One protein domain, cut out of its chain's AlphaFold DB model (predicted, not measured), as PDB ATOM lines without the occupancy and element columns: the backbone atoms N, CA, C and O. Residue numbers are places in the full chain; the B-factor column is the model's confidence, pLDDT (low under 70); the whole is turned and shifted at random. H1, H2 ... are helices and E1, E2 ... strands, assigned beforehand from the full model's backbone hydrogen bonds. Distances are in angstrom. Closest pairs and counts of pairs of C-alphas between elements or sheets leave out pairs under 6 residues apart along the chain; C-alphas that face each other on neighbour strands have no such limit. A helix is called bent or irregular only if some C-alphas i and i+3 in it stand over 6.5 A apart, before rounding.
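What this domain is: This is residues 101 to 216 and 727 to 746 of the 747 residues of an uncharacterized protein of Koribacter versatilis (strain Ellin345) (UniProt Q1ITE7). An elongated, loosely built domain has four helices, H1, H2, H3 and H6, at one end, two strands, E1 and E2, near each other in the middle, and an end made mostly of loops with the short helices H4 and H5. H1, H2 and H3 follow one another along the length, and H6 packs on H3. The printed part has 136 residues, with six named helices and two named strands in the order H1, H2, H3, E1, H4, H5, H6, E2; neither strand pairs with a named strand. The class is mostly helix, though under half of the residues are in named elements. The whole is loose, with a radius of gyration of the C-alphas of 18.0 A and spans of 55 by 32 by 25 A.

How they stand to each other: H1, residues 102 to 108, touches H2, residues 124 to 136, and H2 touches H1 with residues 124 to 128 alone. The closest C-alphas are those of Gly 106 and Val 128, 5.5 A apart, and the two helices run the same way at a shallow tilt of 28 degrees. H2 and H3, residues 141 to 152, form a helical hairpin: they touch, run opposite ways at a shallow tilt of 10 degrees, and come closest at the C-alphas of Phe 134 and Val 143, 5.9 A apart. H3 also touches H6, residues 727 to 734, at a shallow tilt of 31 degrees, opposite ways, with the closest C-alphas those of Val 151 and Leu 727, 5.9 A apart. The closest C-alphas of H3 and E1, residues 155 to 160, are those of Glu 145 and Ala 158, 5.0 A apart. E1 and E2, residues 740 to 745, are near each other, with 8 pairs of C-alphas within 10 A. E1 and H4, residues 161 to 164, meet only through their link. H5, residues 187 to 191, is apart from H4. In H1, H3 and H5 every O i to N i+4 pair is within hydrogen-bond range; in H2 7 of 9 are, in H6 2 of 4, and H4 is too short for such a pair.

Where its parts are: H1 begins at C-alpha 102, (-7.689, 3.064, 1.564). H2 is 19.3 A long and irregular, with C-alphas 129 and 132 7.1 A apart; H3 is 16.4 A long. E1 measures 17.3 A and E2 17.1 A, ending at C-alpha 745, (1.410, -26.130, -2.814). H1 spans 10.2 A, H6 10.9 A, H5 6.3 A and H4 5.6 A.

The domain as a whole: The two C-alphas farthest apart are those of Val 101 and Arg 185, 56.4 A. Residues 217 to 726 are not printed, and C-alphas 216 and 727 are 21.1 A apart across this cut. The links H1 to H2 and H4 to H5 are long. The mean pLDDT of the printed part is 84.3, and residues 112 to 124 are under 70.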
ATOM      1  N   VAL A 101      -6.959   6.835  -0.179       88.88
ATOM      2  CA  VAL A 101      -7.798   6.882   1.035       88.88
ATOM      3  C   VAL A 101      -7.838   5.535   1.762       88.88
ATOM      4  O   VAL A 101      -7.992   5.486   2.983       88.88
ATOM      5  N   ILE A 102      -7.621   4.434   1.035       85.50
ATOM      6  CA  ILE A 102      -7.689   3.064   1.564       85.50
ATOM      7  C   ILE A 102      -6.847   2.869   2.841       85.50
ATOM      8  O   ILE A 102      -7.376   2.304   3.802       85.50
ATOM      9  N   PRO A 103      -5.584   3.341   2.927       83.44
ATOM     10  CA  PRO A 103      -4.788   3.198   4.145       83.44
ATOM     11  C   PRO A 103      -5.422   3.880   5.362       83.44
ATOM     12  O   PRO A 103      -5.360   3.334   6.457       83.44
ATOM     13  N   TYR A 104      -6.087   5.024   5.176       86.38
ATOM     14  CA  TYR A 104      -6.736   5.759   6.265       86.38
ATOM     15  C   TYR A 104      -7.979   5.028   6.784       86.38
ATOM     16  O   TYR A 104      -8.166   4.917   7.996       86.38
ATOM     17  N   ILE A 105      -8.803   4.473   5.885       86.25
ATOM     18  CA  ILE A 105      -9.932   3.608   6.273       86.25
ATOM     19  C   ILE A 105      -9.403   2.360   6.991       86.25
ATOM     20  O   ILE A 105      -9.939   1.958   8.025       86.25
ATOM     21  N   GLY A 106      -8.314   1.784   6.480       82.94
ATOM     22  CA  GLY A 106      -7.610   0.677   7.115       82.94
ATOM     23  C   GLY A 106      -7.183   0.999   8.551       82.94
ATOM     24  O   GLY A 106      -7.493   0.239   9.473       82.94
ATOM     25  N   ASP A 107      -6.535   2.138   8.774       83.75
ATOM     26  CA  ASP A 107      -6.066   2.552  10.099       83.75
ATOM     27  C   ASP A 107      -7.218   2.689  11.109       83.75
ATOM     28  O   ASP A 107      -7.079   2.256  12.257       83.75
ATOM     29  N   LEU A 108      -8.386   3.192  10.685       87.19
ATOM     30  CA  LEU A 108      -9.577   3.300  11.543       87.19
ATOM     31  C   LEU A 108     -10.047   1.943  12.076       87.19
ATOM     32  O   LEU A 108     -10.469   1.832  13.228       87.19
ATOM     33  N   ILE A 109      -9.954   0.895  11.257       84.00
ATOM     34  CA  ILE A 109     -10.317  -0.469  11.654       84.00
ATOM     35  C   ILE A 109      -9.120  -1.252  12.207       84.00
ATOM     36  O   ILE A 109      -9.244  -2.438  12.519       84.00
ATOM     37  N   GLY A 110      -7.959  -0.616  12.380       76.56
ATOM     38  CA  GLY A 110      -6.733  -1.250  12.858       76.56
ATOM     39  C   GLY A 110      -6.190  -2.308  11.895       76.56
ATOM     40  O   GLY A 110      -5.649  -3.321  12.343       76.56
ATOM     41  N   TYR A 111      -6.399  -2.121  10.595       75.44
ATOM     42  CA  TYR A 111      -5.744  -2.877   9.537       75.44
ATOM     43  C   TYR A 111      -4.266  -2.485   9.489       75.44
ATOM     44  O   TYR A 111      -3.929  -1.311   9.405       75.44
ATOM     45  N   LYS A 112      -3.364  -3.468   9.534       66.94
ATOM     46  CA  LYS A 112      -1.935  -3.233   9.312       66.94
ATOM     47  C   LYS A 112      -1.598  -3.567   7.871       66.94
ATOM     48  O   LYS A 112      -1.677  -4.734   7.493       66.94
ATOM     49  N   SER A 113      -1.195  -2.557   7.108       61.53
ATOM     50  CA  SER A 113      -0.627  -2.776   5.782       61.53
ATOM     51  C   SER A 113       0.672  -3.569   5.925       61.53
ATOM     52  O   SER A 113       1.615  -3.126   6.588       61.53
ATOM     53  N   VAL A 114       0.703  -4.780   5.369       61.12
ATOM     54  CA  VAL A 114       1.954  -5.514   5.166       61.12
ATOM     55  C   VAL A 114       2.590  -4.943   3.898       61.12
ATOM     56  O   VAL A 114       1.861  -4.464   3.035       61.12
ATOM     57  N   ARG A 115       3.930  -4.864   3.858       54.38
ATOM     58  CA  ARG A 115       4.731  -4.150   2.842       54.38
ATOM     59  C   ARG A 115       4.009  -4.126   1.487       54.38
ATOM     60  O   ARG A 115       3.861  -5.171   0.873       54.38
ATOM     61  N   GLY A 116       3.558  -2.947   1.052       45.78
ATOM     62  CA  GLY A 116       2.722  -2.759  -0.142       45.78
ATOM     63  C   GLY A 116       3.452  -3.007  -1.467       45.78
ATOM     64  O   GLY A 116       3.498  -2.119  -2.308       45.78
ATOM     65  N   VAL A 117       4.066  -4.179  -1.633       42.50
ATOM     66  CA  VAL A 117       4.972  -4.489  -2.748       42.50
ATOM     67  C   VAL A 117       4.225  -5.033  -3.972       42.50
ATOM     68  O   VAL A 117       4.792  -5.053  -5.054       42.50
ATOM     69  N   ALA A 118       2.936  -5.378  -3.874       40.50
ATOM     70  CA  ALA A 118       2.169  -5.850  -5.030       40.50
ATOM     71  C   ALA A 118       0.831  -5.102  -5.218       40.50
ATOM     72  O   ALA A 118      -0.222  -5.641  -4.877       40.50
ATOM     73  N   PRO A 119       0.836  -3.897  -5.826       40.41
ATOM     74  CA  PRO A 119      -0.387  -3.185  -6.218       40.41
ATOM     75  C   PRO A 119      -1.279  -3.970  -7.199       40.41
ATOM     76  O   PRO A 119      -2.456  -3.656  -7.335       40.41
ATOM     77  N   ALA A 120      -0.726  -4.975  -7.889       44.34
ATOM     78  CA  ALA A 120      -1.398  -5.692  -8.973       44.34
ATOM     79  C   ALA A 120      -2.185  -6.947  -8.543       44.34
ATOM     80  O   ALA A 120      -2.882  -7.521  -9.372       44.34
ATOM     81  N   VAL A 121      -2.066  -7.413  -7.291       44.16
ATOM     82  CA  VAL A 121      -2.546  -8.760  -6.906       44.16
ATOM     83  C   VAL A 121      -3.509  -8.734  -5.727       44.16
ATOM     84  O   VAL A 121      -4.565  -9.355  -5.787       44.16
ATOM     85  N   ALA A 122      -3.160  -8.026  -4.658       52.53
ATOM     86  CA  ALA A 122      -4.025  -7.864  -3.502       52.53
ATOM     87  C   ALA A 122      -4.582  -6.450  -3.567       52.53
ATOM     88  O   ALA A 122      -3.855  -5.490  -3.326       52.53
ATOM     89  N   SER A 123      -5.856  -6.305  -3.936       62.00
ATOM     90  CA  SER A 123      -6.526  -5.012  -3.826       62.00
ATOM     91  C   SER A 123      -6.579  -4.655  -2.338       62.00
ATOM     92  O   SER A 123      -7.330  -5.307  -1.602       62.00
ATOM     93  N   PRO A 124      -5.836  -3.637  -1.855       69.31
ATOM     94  CA  PRO A 124      -5.859  -3.268  -0.437       69.31
ATOM     95  C   PRO A 124      -7.285  -2.932   0.020       69.31
ATOM     96  O   PRO A 124      -7.636  -3.093   1.186       69.31
ATOM     97  N   ARG A 125      -8.129  -2.533  -0.939       77.94
ATOM     98  CA  ARG A 125      -9.564  -2.331  -0.789       77.94
ATOM     99  C   ARG A 125     -10.286  -3.574  -0.278       77.94
ATOM    100  O   ARG A 125     -10.998  -3.482   0.716       77.94
ATOM    101  N   ALA A 126     -10.099  -4.717  -0.939       73.06
ATOM    102  CA  ALA A 126     -10.772  -5.961  -0.576       73.06
ATOM    103  C   ALA A 126     -10.375  -6.392   0.841       73.06
ATOM    104  O   ALA A 126     -11.233  -6.700   1.667       73.06
ATOM    105  N   GLU A 127      -9.087  -6.320   1.179       72.69
ATOM    106  CA  GLU A 127      -8.650  -6.707   2.519       72.69
ATOM    107  C   GLU A 127      -9.209  -5.788   3.618       72.69
ATOM    108  O   GLU A 127      -9.645  -6.264   4.674       72.69
ATOM    109  N   VAL A 128      -9.219  -4.470   3.390       78.06
ATOM    110  CA  VAL A 128      -9.808  -3.506   4.334       78.06
ATOM    111  C   VAL A 128     -11.310  -3.763   4.479       78.06
ATOM    112  O   VAL A 128     -11.795  -3.857   5.609       78.06
ATOM    113  N   ALA A 129     -12.028  -3.990   3.375       78.50
ATOM    114  CA  ALA A 129     -13.457  -4.306   3.384       78.50
ATOM    115  C   ALA A 129     -13.769  -5.577   4.199       78.50
ATOM    116  O   ALA A 129     -14.656  -5.579   5.058       78.50
ATOM    117  N   HIS A 130     -12.991  -6.650   4.017       79.50
ATOM    118  CA  HIS A 130     -13.238  -7.929   4.691       79.50
ATOM    119  C   HIS A 130     -12.728  -7.994   6.137       79.50
ATOM    120  O   HIS A 130     -13.135  -8.887   6.885       79.50
ATOM    121  N   THR A 131     -11.900  -7.049   6.593       82.50
ATOM    122  CA  THR A 131     -11.271  -7.096   7.928       82.50
ATOM    123  C   THR A 131     -12.292  -7.239   9.068       82.50
ATOM    124  O   THR A 131     -12.079  -8.017  10.004       82.50
ATOM    125  N   ILE A 132     -13.439  -6.551   8.998       81.50
ATOM    126  CA  ILE A 132     -14.507  -6.697  10.005       81.50
ATOM    127  C   ILE A 132     -15.092  -8.117   9.966       81.50
ATOM    128  O   ILE A 132     -15.266  -8.749  11.014       81.50
ATOM    129  N   SER A 133     -15.360  -8.640   8.766       82.69
ATOM    130  CA  SER A 133     -15.886  -9.993   8.549       82.69
ATOM    131  C   SER A 133     -14.921 -11.068   9.074       82.69
ATOM    132  O   SER A 133     -15.348 -12.000   9.766       82.69
ATOM    133  N   PHE A 134     -13.613 -10.903   8.848       86.44
ATOM    134  CA  PHE A 134     -12.575 -11.796   9.371       86.44
ATOM    135  C   PHE A 134     -12.521 -11.794  10.895       86.44
ATOM    136  O   PHE A 134     -12.468 -12.854  11.519       86.44
ATOM    137  N   ARG A 135     -12.587 -10.616  11.526       86.56
ATOM    138  CA  ARG A 135     -12.542 -10.507  12.992       86.56
ATOM    139  C   ARG A 135     -13.748 -11.142  13.669       86.56
ATOM    140  O   ARG A 135     -13.588 -11.779  14.708       86.56
ATOM    141  N   ARG A 136     -14.938 -11.029  13.071       86.81
ATOM    142  CA  ARG A 136     -16.160 -11.673  13.586       86.81
ATOM    143  C   ARG A 136     -16.096 -13.200  13.543       86.81
ATOM    144  O   ARG A 136     -16.747 -13.849  14.356       86.81
ATOM    145  N   ARG A 137     -15.321 -13.762  12.616       88.44
ATOM    146  CA  ARG A 137     -15.154 -15.208  12.393       88.44
ATOM    147  C   ARG A 137     -13.761 -15.715  12.812       88.44
ATOM    148  O   ARG A 137     -13.353 -16.816  12.433       88.44
ATOM    149  N   LYS A 138     -13.014 -14.917  13.583       89.25
ATOM    150  CA  LYS A 138     -11.633 -15.204  13.985       89.25
ATOM    151  C   LYS A 138     -11.524 -16.562  14.681       89.25
ATOM    152  O   LYS A 138     -12.349 -16.908  15.523       89.25
ATOM    153  N   GLY A 139     -10.480 -17.314  14.342       85.44
ATOM    154  CA  GLY A 139     -10.230 -18.646  14.886       85.44
ATOM    155  C   GLY A 139     -10.990 -19.781  14.191       85.44
ATOM    156  O   GLY A 139     -10.877 -20.927  14.616       85.44
ATOM    157  N   THR A 140     -11.734 -19.490  13.122       90.56
ATOM    158  CA  THR A 140     -12.336 -20.511  12.255       90.56
ATOM    159  C   THR A 140     -11.469 -20.767  11.023       90.56
ATOM    160  O   THR A 140     -10.802 -19.870  10.510       90.56
ATOM    161  N   VAL A 141     -11.512 -21.999  10.520       91.50
ATOM    162  CA  VAL A 141     -10.763 -22.440   9.331       91.50
ATOM    163  C   VAL A 141     -11.218 -21.717   8.064       91.50
ATOM    164  O   VAL A 141     -10.398 -21.413   7.209       91.50
ATOM    165  N   LEU A 142     -12.509 -21.382   7.968       91.50
ATOM    166  CA  LEU A 142     -13.071 -20.674   6.814       91.50
ATOM    167  C   LEU A 142     -12.464 -19.276   6.643       91.50
ATOM    168  O   LEU A 142     -12.204 -18.858   5.522       91.50
ATOM    169  N   VAL A 143     -12.173 -18.571   7.745       91.62
ATOM    170  CA  VAL A 143     -11.449 -17.290   7.668       91.62
ATOM    171  C   VAL A 143     -10.026 -17.487   7.186       91.62
ATOM    172  O   VAL A 143      -9.536 -16.655   6.441       91.62
ATOM    173  N   MET A 144      -9.357 -18.569   7.586       92.12
ATOM    174  CA  MET A 144      -8.001 -18.853   7.112       92.12
ATOM    175  C   MET A 144      -7.980 -19.175   5.621       92.12
ATOM    176  O   MET A 144      -7.079 -18.728   4.922       92.12
ATOM    177  N   GLU A 145      -8.974 -19.916   5.131       92.88
ATOM    178  CA  GLU A 145      -9.152 -20.184   3.701       92.88
ATOM    179  C   GLU A 145      -9.394 -18.886   2.922       92.88
ATOM    180  O   GLU A 145      -8.683 -18.613   1.957       92.88
ATOM    181  N   GLN A 146     -10.327 -18.048   3.391       90.00
ATOM    182  CA  GLN A 146     -10.634 -16.765   2.755       90.00
ATOM    183  C   GLN A 146      -9.430 -15.821   2.781       90.00
ATOM    184  O   GLN A 146      -9.066 -15.266   1.755       90.00
ATOM    185  N   LEU A 147      -8.746 -15.712   3.920       89.19
ATOM    186  CA  LEU A 147      -7.529 -14.917   4.056       89.19
ATOM    187  C   LEU A 147      -6.418 -15.411   3.123       89.19
ATOM    188  O   LEU A 147      -5.715 -14.604   2.526       89.19
ATOM    189  N   ALA A 148      -6.249 -16.729   2.993       91.31
ATOM    190  CA  ALA A 148      -5.270 -17.304   2.083       91.31
ATOM    191  C   ALA A 148      -5.573 -16.953   0.626       91.31
ATOM    192  O   ALA A 148      -4.665 -16.514  -0.081       91.31
ATOM    193  N   ARG A 149      -6.834 -17.076   0.207       88.75
ATOM    194  CA  ARG A 149      -7.290 -16.679  -1.127       88.75
ATOM    195  C   ARG A 149      -7.086 -15.183  -1.373       88.75
ATOM    196  O   ARG A 149      -6.486 -14.814  -2.375       88.75
ATOM    197  N   ASP A 150      -7.531 -14.336  -0.450       84.44
ATOM    198  CA  ASP A 150      -7.574 -12.885  -0.648       84.44
ATOM    199  C   ASP A 150      -6.166 -12.251  -0.607       84.44
ATOM    200  O   ASP A 150      -5.886 -11.344  -1.384       84.44
ATOM    201  N   VAL A 151      -5.251 -12.766   0.230       84.06
ATOM    202  CA  VAL A 151      -3.860 -12.267   0.316       84.06
ATOM    203  C   VAL A 151      -2.996 -12.761  -0.847       84.06
ATOM    204  O   VAL A 151      -2.118 -12.047  -1.326       84.06
ATOM    205  N   THR A 152      -3.193 -14.004  -1.296       87.06
ATOM    206  CA  THR A 152      -2.330 -14.590  -2.340       87.06
ATOM    207  C   THR A 152      -2.889 -14.452  -3.751       87.06
ATOM    208  O   THR A 152      -2.134 -14.583  -4.716       87.06
ATOM    209  N   GLY A 153      -4.194 -14.220  -3.894       86.00
ATOM    210  CA  GLY A 153      -4.900 -14.295  -5.171       86.00
ATOM    211  C   GLY A 153      -4.962 -15.710  -5.763       86.00
ATOM    212  O   GLY A 153      -5.341 -15.863  -6.919       86.00
ATOM    213  N   TRP A 154      -4.560 -16.744  -5.016       90.81
ATOM    214  CA  TRP A 154      -4.548 -18.135  -5.472       90.81
ATOM    215  C   TRP A 154      -5.751 -18.918  -4.951       90.81
ATOM    216  O   TRP A 154      -6.344 -18.577  -3.926       90.81
ATOM    217  N   GLY A 155      -6.072 -20.026  -5.628       91.38
ATOM    218  CA  GLY A 155      -6.997 -21.012  -5.076       91.38
ATOM    219  C   GLY A 155      -6.466 -21.511  -3.734       91.38
ATOM    220  O   GLY A 155      -5.281 -21.832  -3.622       91.38
ATOM    221  N   ALA A 156      -7.320 -21.557  -2.713       93.75
ATOM    222  CA  ALA A 156      -6.914 -21.918  -1.363       93.75
ATOM    223  C   ALA A 156      -7.899 -22.900  -0.729       93.75
ATOM    224  O   ALA A 156      -9.109 -22.792  -0.913       93.75
ATOM    225  N   HIS A 157      -7.371 -23.835   0.057       95.44
ATOM    226  CA  HIS A 157      -8.169 -24.712   0.902       95.44
ATOM    227  C   HIS A 157      -7.504 -24.894   2.263       95.44
ATOM    228  O   HIS A 157      -6.320 -25.231   2.343       95.44
ATOM    229  N   ALA A 158      -8.254 -24.677   3.342       94.94
ATOM    230  CA  ALA A 158      -7.745 -24.844   4.698       94.94
ATOM    231  C   ALA A 158      -8.321 -26.107   5.353       94.94
ATOM    232  O   ALA A 158      -9.532 -26.322   5.396       94.94
ATOM    233  N   VAL A 159      -7.440 -26.942   5.907       94.12
ATOM    234  CA  VAL A 159      -7.794 -28.248   6.471       94.12
ATOM    235  C   VAL A 159      -7.308 -28.366   7.905       94.12
ATOM    236  O   VAL A 159      -6.118 -28.252   8.202       94.12
ATOM    237  N   GLU A 160      -8.233 -28.694   8.798       93.69
ATOM    238  CA  GLU A 160      -7.914 -29.152  10.147       93.69
ATOM    239  C   GLU A 160      -7.396 -30.585  10.100       93.69
ATOM    240  O   GLU A 160      -8.159 -31.533   9.901       93.69
ATOM    241  N   MET A 161      -6.099 -30.763  10.336       93.50
ATOM    242  CA  MET A 161      -5.447 -32.061  10.158       93.50
ATOM    243  C   MET A 161      -5.969 -33.128  11.125       93.50
ATOM    244  O   MET A 161      -5.924 -34.316  10.820       93.50
ATOM    245  N   PHE A 162      -6.542 -32.726  12.261       90.06
ATOM    246  CA  PHE A 162      -7.159 -33.657  13.205       90.06
ATOM    247  C   PHE A 162      -8.407 -34.367  12.664       90.06
ATOM    248  O   PHE A 162      -8.811 -35.386  13.230       90.06
ATOM    249  N   LYS A 163      -9.045 -33.836  11.608       89.88
ATOM    250  CA  LYS A 163     -10.210 -34.462  10.960       89.88
ATOM    251  C   LYS A 163      -9.829 -35.685  10.128       89.88
ATOM    252  O   LYS A 163     -10.681 -36.541   9.918       89.88
ATOM    253  N   VAL A 164      -8.571 -35.760   9.699       90.50
ATOM    254  CA  VAL A 164      -8.009 -36.852   8.891       90.50
ATOM    255  C   VAL A 164      -7.020 -37.704   9.688       90.50
ATOM    256  O   VAL A 164      -6.214 -38.420   9.110       90.50
ATOM    257  N   LEU A 165      -7.045 -37.643  11.023       90.75
ATOM    258  CA  LEU A 165      -6.251 -38.536  11.870       90.75
ATOM    259  C   LEU A 165      -6.985 -39.853  12.118       90.75
ATOM    260  O   LEU A 165      -8.165 -39.864  12.470       90.75
ATOM    261  N   GLY A 166      -6.258 -40.962  12.017       88.56
ATOM    262  CA  GLY A 166      -6.713 -42.252  12.518       88.56
ATOM    263  C   GLY A 166      -6.625 -42.291  14.042       88.56
ATOM    264  O   GLY A 166      -5.524 -42.286  14.593       88.56
ATOM    265  N   ASP A 167      -7.772 -42.347  14.722       80.62
ATOM    266  CA  ASP A 167      -7.869 -42.402  16.180       80.62
ATOM    267  C   ASP A 167      -8.765 -43.545  16.684       80.62
ATOM    268  O   ASP A 167      -9.678 -44.027  16.012       80.62
ATOM    269  N   THR A 168      -8.489 -44.010  17.905       84.81
ATOM    270  CA  THR A 168      -9.421 -44.867  18.646       84.81
ATOM    271  C   THR A 168     -10.535 -43.989  19.202       84.81
ATOM    272  O   THR A 168     -10.267 -43.094  20.006       84.81
ATOM    273  N   GLN A 169     -11.775 -44.229  18.777       84.12
ATOM    274  CA  GLN A 169     -12.869 -43.297  19.047       84.12
ATOM    275  C   GLN A 169     -13.273 -43.267  20.526       84.12
ATOM    276  O   GLN A 169     -13.449 -44.301  21.173       84.12
ATOM    277  N   TYR A 170     -13.466 -42.060  21.050       85.81
ATOM    278  CA  TYR A 170     -14.010 -41.841  22.385       85.81
ATOM    279  C   TYR A 170     -15.528 -42.043  22.370       85.81
ATOM    280  O   TYR A 170     -16.231 -41.414  21.584       85.81
ATOM    281  N   MET A 171     -16.057 -42.883  23.264       88.44
ATOM    282  CA  MET A 171     -17.469 -43.297  23.236       88.44
ATOM    283  C   MET A 171     -18.475 -42.143  23.382       88.44
ATOM    284  O   MET A 171     -19.587 -42.248  22.872       88.44
ATOM    285  N   ASN A 172     -18.094 -41.029  24.020       89.00
ATOM    286  CA  ASN A 172     -18.958 -39.846  24.128       89.00
ATOM    287  C   ASN A 172     -18.877 -38.917  22.899       89.00
ATOM    288  O   ASN A 172     -19.643 -37.962  22.806       89.00
ATOM    289  N   HIS A 173     -17.953 -39.164  21.965       83.00
ATOM    290  CA  HIS A 173     -17.785 -38.386  20.737       83.00
ATOM    291  C   HIS A 173     -17.357 -39.300  19.576       83.00
ATOM    292  O   HIS A 173     -16.222 -39.265  19.101       83.00
ATOM    293  N   ILE A 174     -18.300 -40.123  19.119       86.31
ATOM    294  CA  ILE A 174     -18.117 -41.053  17.999       86.31
ATOM    295  C   ILE A 174     -18.102 -40.276  16.675       86.31
ATOM    296  O   ILE A 174     -19.024 -39.524  16.358       86.31
ATOM    297  N   ARG A 175     -17.069 -40.502  15.864       84.38
ATOM    298  CA  ARG A 175     -16.896 -39.933  14.522       84.38
ATOM    299  C   ARG A 175     -17.250 -40.987  13.479       84.38
ATOM    300  O   ARG A 175     -16.377 -41.619  12.893       84.38
ATOM    301  N   ALA A 176     -18.542 -41.170  13.215       84.56
ATOM    302  CA  ALA A 176     -19.051 -42.270  12.381       84.56
ATOM    303  C   ALA A 176     -18.512 -42.314  10.932       84.56
ATOM    304  O   ALA A 176     -18.612 -43.345  10.277       84.56
ATOM    305  N   LYS A 177     -17.961 -41.204  10.423       81.88
ATOM    306  CA  LYS A 177     -17.398 -41.093   9.065       81.88
ATOM    307  C   LYS A 177     -15.863 -41.171   9.022       81.88
ATOM    308  O   LYS A 177     -15.307 -41.098   7.932       81.88
ATOM    309  N   ASN A 178     -15.186 -41.285  10.171       81.69
ATOM    310  CA  ASN A 178     -13.725 -41.392  10.250       81.69
ATOM    311  C   ASN A 178     -13.309 -42.870  10.264       81.69
ATOM    312  O   ASN A 178     -13.229 -43.492  11.327       81.69
ATOM    313  N   PHE A 179     -13.105 -43.447   9.080       84.12
ATOM    314  CA  PHE A 179     -12.672 -44.834   8.930       84.12
ATOM    315  C   PHE A 179     -11.146 -44.912   8.881       84.12
ATOM    316  O   PHE A 179     -10.516 -44.187   8.119       84.12
ATOM    317  N   TYR A 180     -10.551 -45.825   9.655       83.94
ATOM    318  CA  TYR A 180      -9.098 -46.029   9.629       83.94
ATOM    319  C   TYR A 180      -8.607 -46.553   8.269       83.94
ATOM    320  O   TYR A 180      -7.580 -46.112   7.769       83.94
ATOM    321  N   ALA A 181      -9.340 -47.495   7.669       86.12
ATOM    322  CA  ALA A 181      -9.035 -48.018   6.341       86.12
ATOM    323  C   ALA A 181      -9.895 -47.300   5.284       86.12
ATOM    324  O   ALA A 181     -11.114 -47.222   5.470       86.12
ATOM    325  N   PRO A 182      -9.303 -46.799   4.183       85.94
ATOM    326  CA  PRO A 182     -10.067 -46.182   3.106       85.94
ATOM    327  C   PRO A 182     -10.916 -47.225   2.367       85.94
ATOM    328  O   PRO A 182     -10.494 -48.365   2.167       85.94
ATOM    329  N   ASP A 183     -12.113 -46.829   1.927       86.31
ATOM    330  CA  ASP A 183     -12.941 -47.670   1.062       86.31
ATOM    331  C   ASP A 183     -12.409 -47.629  -0.374       86.31
ATOM    332  O   ASP A 183     -12.570 -46.635  -1.079       86.31
ATOM    333  N   LEU A 184     -11.807 -48.732  -0.822       86.19
ATOM    334  CA  LEU A 184     -11.255 -48.865  -2.174       86.19
ATOM    335  C   LEU A 184     -12.323 -48.840  -3.278       86.19
ATOM    336  O   LEU A 184     -11.983 -48.686  -4.447       86.19
ATOM    337  N   ARG A 185     -13.610 -48.996  -2.936       88.00
ATOM    338  CA  ARG A 185     -14.716 -48.838  -3.896       88.00
ATOM    339  C   ARG A 185     -15.052 -47.371  -4.145       88.00
ATOM    340  O   ARG A 185     -15.660 -47.049  -5.162       88.00
ATOM    341  N   ASN A 186     -14.668 -46.484  -3.228       87.88
ATOM    342  CA  ASN A 186     -14.830 -45.052  -3.390       87.88
ATOM    343  C   ASN A 186     -13.600 -44.470  -4.091       87.88
ATOM    344  O   ASN A 186     -12.581 -44.181  -3.462       87.88
ATOM    345  N   TRP A 187     -13.732 -44.234  -5.394       90.00
ATOM    346  CA  TRP A 187     -12.663 -43.675  -6.221       90.00
ATOM    347  C   TRP A 187     -12.105 -42.348  -5.673       90.00
ATOM    348  O   TRP A 187     -10.909 -42.095  -5.802       90.00
ATOM    349  N   LYS A 188     -12.921 -41.531  -4.980       89.56
ATOM    350  CA  LYS A 188     -12.487 -40.234  -4.422       89.56
ATOM    351  C   LYS A 188     -11.352 -40.386  -3.414       89.56
ATOM    352  O   LYS A 188     -10.475 -39.533  -3.347       89.56
ATOM    353  N   SER A 189     -11.367 -41.462  -2.627       84.25
ATOM    354  CA  SER A 189     -10.302 -41.741  -1.661       84.25
ATOM    355  C   SER A 189      -8.979 -42.091  -2.344       84.25
ATOM    356  O   SER A 189      -7.932 -41.832  -1.766       84.25
ATOM    357  N   GLY A 190      -9.020 -42.659  -3.554       85.12
ATOM    358  CA  GLY A 190      -7.828 -42.924  -4.362       85.12
ATOM    359  C   GLY A 190      -7.301 -41.672  -5.061       85.12
ATOM    360  O   GLY A 190      -6.106 -41.403  -5.000       85.12
ATOM    361  N   ASP A 191      -8.184 -40.878  -5.671       87.12
ATOM    362  CA  ASP A 191      -7.779 -39.711  -6.465       87.12
ATOM    363  C   ASP A 191      -7.216 -38.562  -5.607       87.12
ATOM    364  O   ASP A 191      -6.289 -37.876  -6.039       87.12
ATOM    365  N   TYR A 192      -7.747 -38.340  -4.399       91.12
ATOM    366  CA  TYR A 192      -7.366 -37.203  -3.544       91.12
ATOM    367  C   TYR A 192      -6.416 -37.562  -2.394       91.12
ATOM    368  O   TYR A 192      -6.187 -36.740  -1.510       91.12
ATOM    369  N   ILE A 193      -5.851 -38.771  -2.369       89.88
ATOM    370  CA  ILE A 193      -4.910 -39.144  -1.310       89.88
ATOM    371  C   ILE A 193      -3.686 -38.213  -1.315       89.88
ATOM    372  O   ILE A 193      -3.110 -37.926  -2.362       89.88
ATOM    373  N   ASN A 194      -3.275 -37.749  -0.136       87.88
ATOM    374  CA  ASN A 194      -2.195 -36.785   0.091       87.88
ATOM    375  C   ASN A 194      -2.369 -35.390  -0.532       87.88
ATOM    376  O   ASN A 194      -1.430 -34.592  -0.425       87.88
ATOM    377  N   THR A 195      -3.530 -35.056  -1.099       91.56
ATOM    378  CA  THR A 195      -3.828 -33.694  -1.573       91.56
ATOM    379  C   THR A 195      -4.529 -32.864  -0.492       91.56
ATOM    380  O   THR A 195      -4.828 -33.358   0.601       91.56
ATOM    381  N   GLY A 196      -4.828 -31.598  -0.782       91.44
ATOM    382  CA  GLY A 196      -5.672 -30.756   0.066       91.44
ATOM    383  C   GLY A 196      -7.074 -31.325   0.313       91.44
ATOM    384  O   GLY A 196      -7.653 -31.073   1.363       91.44
ATOM    385  N   PHE A 197      -7.607 -32.149  -0.593       93.50
ATOM    386  CA  PHE A 197      -8.949 -32.737  -0.465       93.50
ATOM    387  C   PHE A 197      -8.949 -34.162   0.099       93.50
ATOM    388  O   PHE A 197      -9.969 -34.858   0.029       93.50
ATOM    389  N   ASP A 198      -7.822 -34.601   0.660       91.50
ATOM    390  CA  ASP A 198      -7.687 -35.922   1.254       91.50
ATOM    391  C   ASP A 198      -8.668 -36.119   2.420       91.50
ATOM    392  O   ASP A 198      -8.822 -35.278   3.307       91.50
ATOM    393  N   ARG A 199      -9.346 -37.268   2.419       88.62
ATOM    394  CA  ARG A 199     -10.264 -37.703   3.484       88.62
ATOM    395  C   ARG A 199      -9.871 -39.049   4.085       88.62
ATOM    396  O   ARG A 199     -10.638 -39.619   4.857       88.62
ATOM    397  N   THR A 200      -8.725 -39.589   3.688       90.00
ATOM    398  CA  THR A 200      -8.176 -40.827   4.227       90.00
ATOM    399  C   THR A 200      -7.551 -40.569   5.595       90.00
ATOM    400  O   THR A 200      -7.061 -39.477   5.878       90.00
ATOM    401  N   ALA A 201      -7.627 -41.558   6.486       90.94
ATOM    402  CA  ALA A 201      -7.091 -41.433   7.833       90.94
ATOM    403  C   ALA A 201      -5.568 -41.656   7.846       90.94
ATOM    404  O   ALA A 201      -5.066 -42.677   7.375       90.94
ATOM    405  N   HIS A 202      -4.842 -40.722   8.455       91.69
ATOM    406  CA  HIS A 202      -3.386 -40.707   8.573       91.69
ATOM    407  C   HIS A 202      -2.924 -40.973  10.001       91.69
ATOM    408  O   HIS A 202      -3.619 -40.691  10.980       91.69
ATOM    409  N   LYS A 203      -1.699 -41.488  10.133       91.25
ATOM    410  CA  LYS A 203      -1.034 -41.598  11.436       91.25
ATOM    411  C   LYS A 203      -0.581 -40.224  11.916       91.25
ATOM    412  O   LYS A 203      -0.232 -39.362  11.112       91.25
ATOM    413  N   VAL A 204      -0.537 -40.060  13.237       92.06
ATOM    414  CA  VAL A 204      -0.029 -38.835  13.856       92.06
ATOM    415  C   VAL A 204       1.441 -38.604  13.499       92.06
ATOM    416  O   VAL A 204       2.283 -39.495  13.626       92.06
ATOM    417  N   ASP A 205       1.740 -37.385  13.073       93.06
ATOM    418  CA  ASP A 205       3.073 -36.864  12.827       93.06
ATOM    419  C   ASP A 205       3.415 -35.836  13.908       93.06
ATOM    420  O   ASP A 205       2.850 -34.746  13.969       93.06
ATOM    421  N   VAL A 206       4.350 -36.198  14.784       90.19
ATOM    422  CA  VAL A 206       4.752 -35.373  15.933       90.19
ATOM    423  C   VAL A 206       5.696 -34.226  15.557       90.19
ATOM    424  O   VAL A 206       6.061 -33.420  16.413       90.19
ATOM    425  N   ARG A 207       6.132 -34.140  14.293       93.06
ATOM    426  CA  ARG A 207       6.984 -33.043  13.814       93.06
ATOM    427  C   ARG A 207       6.159 -31.763  13.647       93.06
ATOM    428  O   ARG A 207       4.958 -31.799  13.395       93.06
ATOM    429  N   ARG A 208       6.820 -30.610  13.762       90.69
ATOM    430  CA  ARG A 208       6.162 -29.298  13.659       90.69
ATOM    431  C   ARG A 208       5.801 -28.954  12.215       90.69
ATOM    432  O   ARG A 208       6.645 -29.043  11.318       90.69
ATOM    433  N   ILE A 209       4.563 -28.510  12.014       92.69
ATOM    434  CA  ILE A 209       4.041 -28.099  10.706       92.69
ATOM    435  C   ILE A 209       4.539 -26.714  10.286       92.69
ATOM    436  O   ILE A 209       4.773 -26.485   9.103       92.69
ATOM    437  N   ALA A 210       4.818 -25.830  11.251       85.75
ATOM    438  CA  ALA A 210       5.318 -24.480  10.983       85.75
ATOM    439  C   ALA A 210       6.664 -24.464  10.229       85.75
ATOM    440  O   ALA A 210       6.953 -23.521   9.496       85.75
ATOM    441  N   VAL A 211       7.471 -25.524  10.376       85.19
ATOM    442  CA  VAL A 211       8.746 -25.729   9.660       85.19
ATOM    443  C   VAL A 211       8.616 -26.713   8.486       85.19
ATOM    444  O   VAL A 211       9.621 -27.250   8.030       85.19
ATOM    445  N   GLN A 212       7.385 -27.009   8.049       82.56
ATOM    446  CA  GLN A 212       7.051 -27.924   6.944       82.56
ATOM    447  C   GLN A 212       7.637 -29.346   7.081       82.56
ATOM    448  O   GLN A 212       7.833 -30.047   6.093       82.56
ATOM    449  N   ARG A 213       7.915 -29.806   8.311       83.56
ATOM    450  CA  ARG A 213       8.443 -31.162   8.567       83.56
ATOM    451  C   ARG A 213       7.387 -32.158   9.023       83.56
ATOM    452  O   ARG A 213       7.602 -33.354   8.854       83.56
ATOM    453  N   GLY A 214       6.307 -31.682   9.638       87.19
ATOM    454  CA  GLY A 214       5.149 -32.493  10.002       87.19
ATOM    455  C   GLY A 214       3.886 -32.027   9.295       87.19
ATOM    456  O   GLY A 214       3.813 -30.882   8.854       87.19
ATOM    457  N   ARG A 215       2.894 -32.913   9.179       90.12
ATOM    458  CA  ARG A 215       1.618 -32.605   8.508       90.12
ATOM    459  C   ARG A 215       0.427 -32.965   9.389       90.12
ATOM    460  O   ARG A 215      -0.253 -32.075   9.890       90.12
ATOM    461  N   TYR A 216       0.229 -34.247   9.667       93.38
ATOM    462  CA  TYR A 216      -0.986 -34.740  10.316       93.38
ATOM    463  C   TYR A 216      -0.881 -34.737  11.850       93.38
ATOM    464  O   TYR A 216      -0.307 -35.649  12.433       93.38
ATOM    465  N   LEU A 727       0.932 -13.581   3.587       88.25
ATOM    466  CA  LEU A 727       0.060 -14.632   4.100       88.25
ATOM    467  C   LEU A 727       0.497 -15.089   5.493       88.25
ATOM    468  O   LEU A 727      -0.330 -15.184   6.396       88.25
ATOM    469  N   ARG A 728       1.789 -15.356   5.707       88.81
ATOM    470  CA  ARG A 728       2.287 -15.838   7.005       88.81
ATOM    471  C   ARG A 728       2.114 -14.806   8.115       88.81
ATOM    472  O   ARG A 728       1.696 -15.170   9.217       88.81
ATOM    473  N   ILE A 729       2.415 -13.539   7.831       86.12
ATOM    474  CA  ILE A 729       2.234 -12.435   8.781       86.12
ATOM    475  C   ILE A 729       0.755 -12.326   9.157       86.12
ATOM    476  O   ILE A 729       0.419 -12.307  10.343       86.12
ATOM    477  N   ARG A 730      -0.133 -12.334   8.161       84.50
ATOM    478  CA  ARG A 730      -1.576 -12.201   8.358       84.50
ATOM    479  C   ARG A 730      -2.196 -13.386   9.071       84.50
ATOM    480  O   ARG A 730      -2.958 -13.196  10.016       84.50
ATOM    481  N   MET A 731      -1.841 -14.600   8.670       88.38
ATOM    482  CA  MET A 731      -2.392 -15.824   9.241       88.38
ATOM    483  C   MET A 731      -2.168 -15.870  10.755       88.38
ATOM    484  O   MET A 731      -3.078 -16.230  11.499       88.38
ATOM    485  N   SER A 732      -1.003 -15.408  11.229       85.38
ATOM    486  CA  SER A 732      -0.680 -15.362  12.661       85.38
ATOM    487  C   SER A 732      -1.687 -14.566  13.504       85.38
ATOM    488  O   SER A 732      -1.910 -14.906  14.665       85.38
ATOM    489  N   GLU A 733      -2.350 -13.557  12.927       86.06
ATOM    490  CA  GLU A 733      -3.372 -12.772  13.619       86.06
ATOM    491  C   GLU A 733      -4.649 -13.584  13.858       86.06
ATOM    492  O   GLU A 733      -5.307 -13.380  14.877       86.06
ATOM    493  N   TYR A 734      -4.999 -14.506  12.955       88.69
ATOM    494  CA  TYR A 734      -6.276 -15.233  12.953       88.69
ATOM    495  C   TYR A 734      -6.186 -16.669  13.487       88.69
ATOM    496  O   TYR A 734      -7.224 -17.298  13.713       88.69
ATOM    497  N   MET A 735      -4.974 -17.170  13.741       89.38
ATOM    498  CA  MET A 735      -4.734 -18.495  14.314       89.38
ATOM    499  C   MET A 735      -5.267 -18.632  15.755       89.38
ATOM    500  O   MET A 735      -4.966 -17.789  16.607       89.38
ATOM    501  N   PRO A 736      -6.016 -19.709  16.076       89.19
ATOM    502  CA  PRO A 736      -6.338 -20.078  17.448       89.19
ATOM    503  C   PRO A 736      -5.094 -20.369  18.285       89.19
ATOM    504  O   PRO A 736      -4.097 -20.906  17.799       89.19
ATOM    505  N   VAL A 737      -5.186 -20.078  19.582       88.06
ATOM    506  CA  VAL A 737      -4.117 -20.370  20.543       88.06
ATOM    507  C   VAL A 737      -3.836 -21.875  20.575       88.06
ATOM    508  O   VAL A 737      -4.749 -22.682  20.737       88.06
ATOM    509  N   GLY A 738      -2.559 -22.242  20.461       88.38
ATOM    510  CA  GLY A 738      -2.106 -23.634  20.526       88.38
ATOM    511  C   GLY A 738      -2.198 -24.409  19.208       88.38
ATOM    512  O   GLY A 738      -1.826 -25.581  19.200       88.38
ATOM    513  N   LEU A 739      -2.654 -23.779  18.117       92.50
ATOM    514  CA  LEU A 739      -2.595 -24.344  16.770       92.50
ATOM    515  C   LEU A 739      -1.438 -23.735  15.965       92.50
ATOM    516  O   LEU A 739      -1.076 -22.572  16.135       92.50
ATOM    517  N   GLU A 740      -0.885 -24.524  15.052       93.31
ATOM    518  CA  GLU A 740       0.133 -24.122  14.084       93.31
ATOM    519  C   GLU A 740      -0.386 -24.371  12.667       93.31
ATOM    520  O   GLU A 740      -1.130 -25.324  12.435       93.31
ATOM    521  N   PHE A 741       0.033 -23.547  11.707       94.00
ATOM    522  CA  PHE A 741      -0.284 -23.771  10.301       94.00
ATOM    523  C   PHE A 741       0.966 -24.068   9.472       94.00
ATOM    524  O   PHE A 741       2.072 -23.633   9.802       94.00
ATOM    525  N   GLY A 742       0.776 -24.797   8.376       93.25
ATOM    526  CA  GLY A 742       1.769 -24.964   7.318       93.25
ATOM    527  C   GLY A 742       1.156 -24.677   5.964       93.25
ATOM    528  O   GLY A 742      -0.013 -24.979   5.736       93.25
ATOM    529  N   VAL A 743       1.959 -24.095   5.081       92.69
ATOM    530  CA  VAL A 743       1.579 -23.808   3.698       92.69
ATOM    531  C   VAL A 743       2.114 -24.918   2.802       92.69
ATOM    532  O   VAL A 743       3.304 -25.243   2.879       92.69
ATOM    533  N   PHE A 744       1.246 -25.474   1.965       92.31
ATOM    534  CA  PHE A 744       1.538 -26.516   0.987       92.31
ATOM    535  C   PHE A 744       1.050 -26.067  -0.389       92.31
ATOM    536  O   PHE A 744       0.037 -25.381  -0.489       92.31
ATOM    537  N   TYR A 745       1.769 -26.457  -1.437       91.44
ATOM    538  CA  TYR A 745       1.410 -26.130  -2.814       91.44
ATOM    539  C   TYR A 745       0.894 -27.375  -3.529       91.44
ATOM    540  O   TYR A 745       1.553 -28.415  -3.481       91.44
ATOM    541  N   GLU A 746      -0.247 -27.240  -4.193       88.00
ATOM    542  CA  GLU A 746      -0.842 -28.243  -5.079       88.00
ATOM    543  C   GLU A 746      -0.632 -27.745  -6.520       88.00
ATOM    544  O   GLU A 746      -1.266 -26.779  -6.940       88.00
TER     545      GLU A 746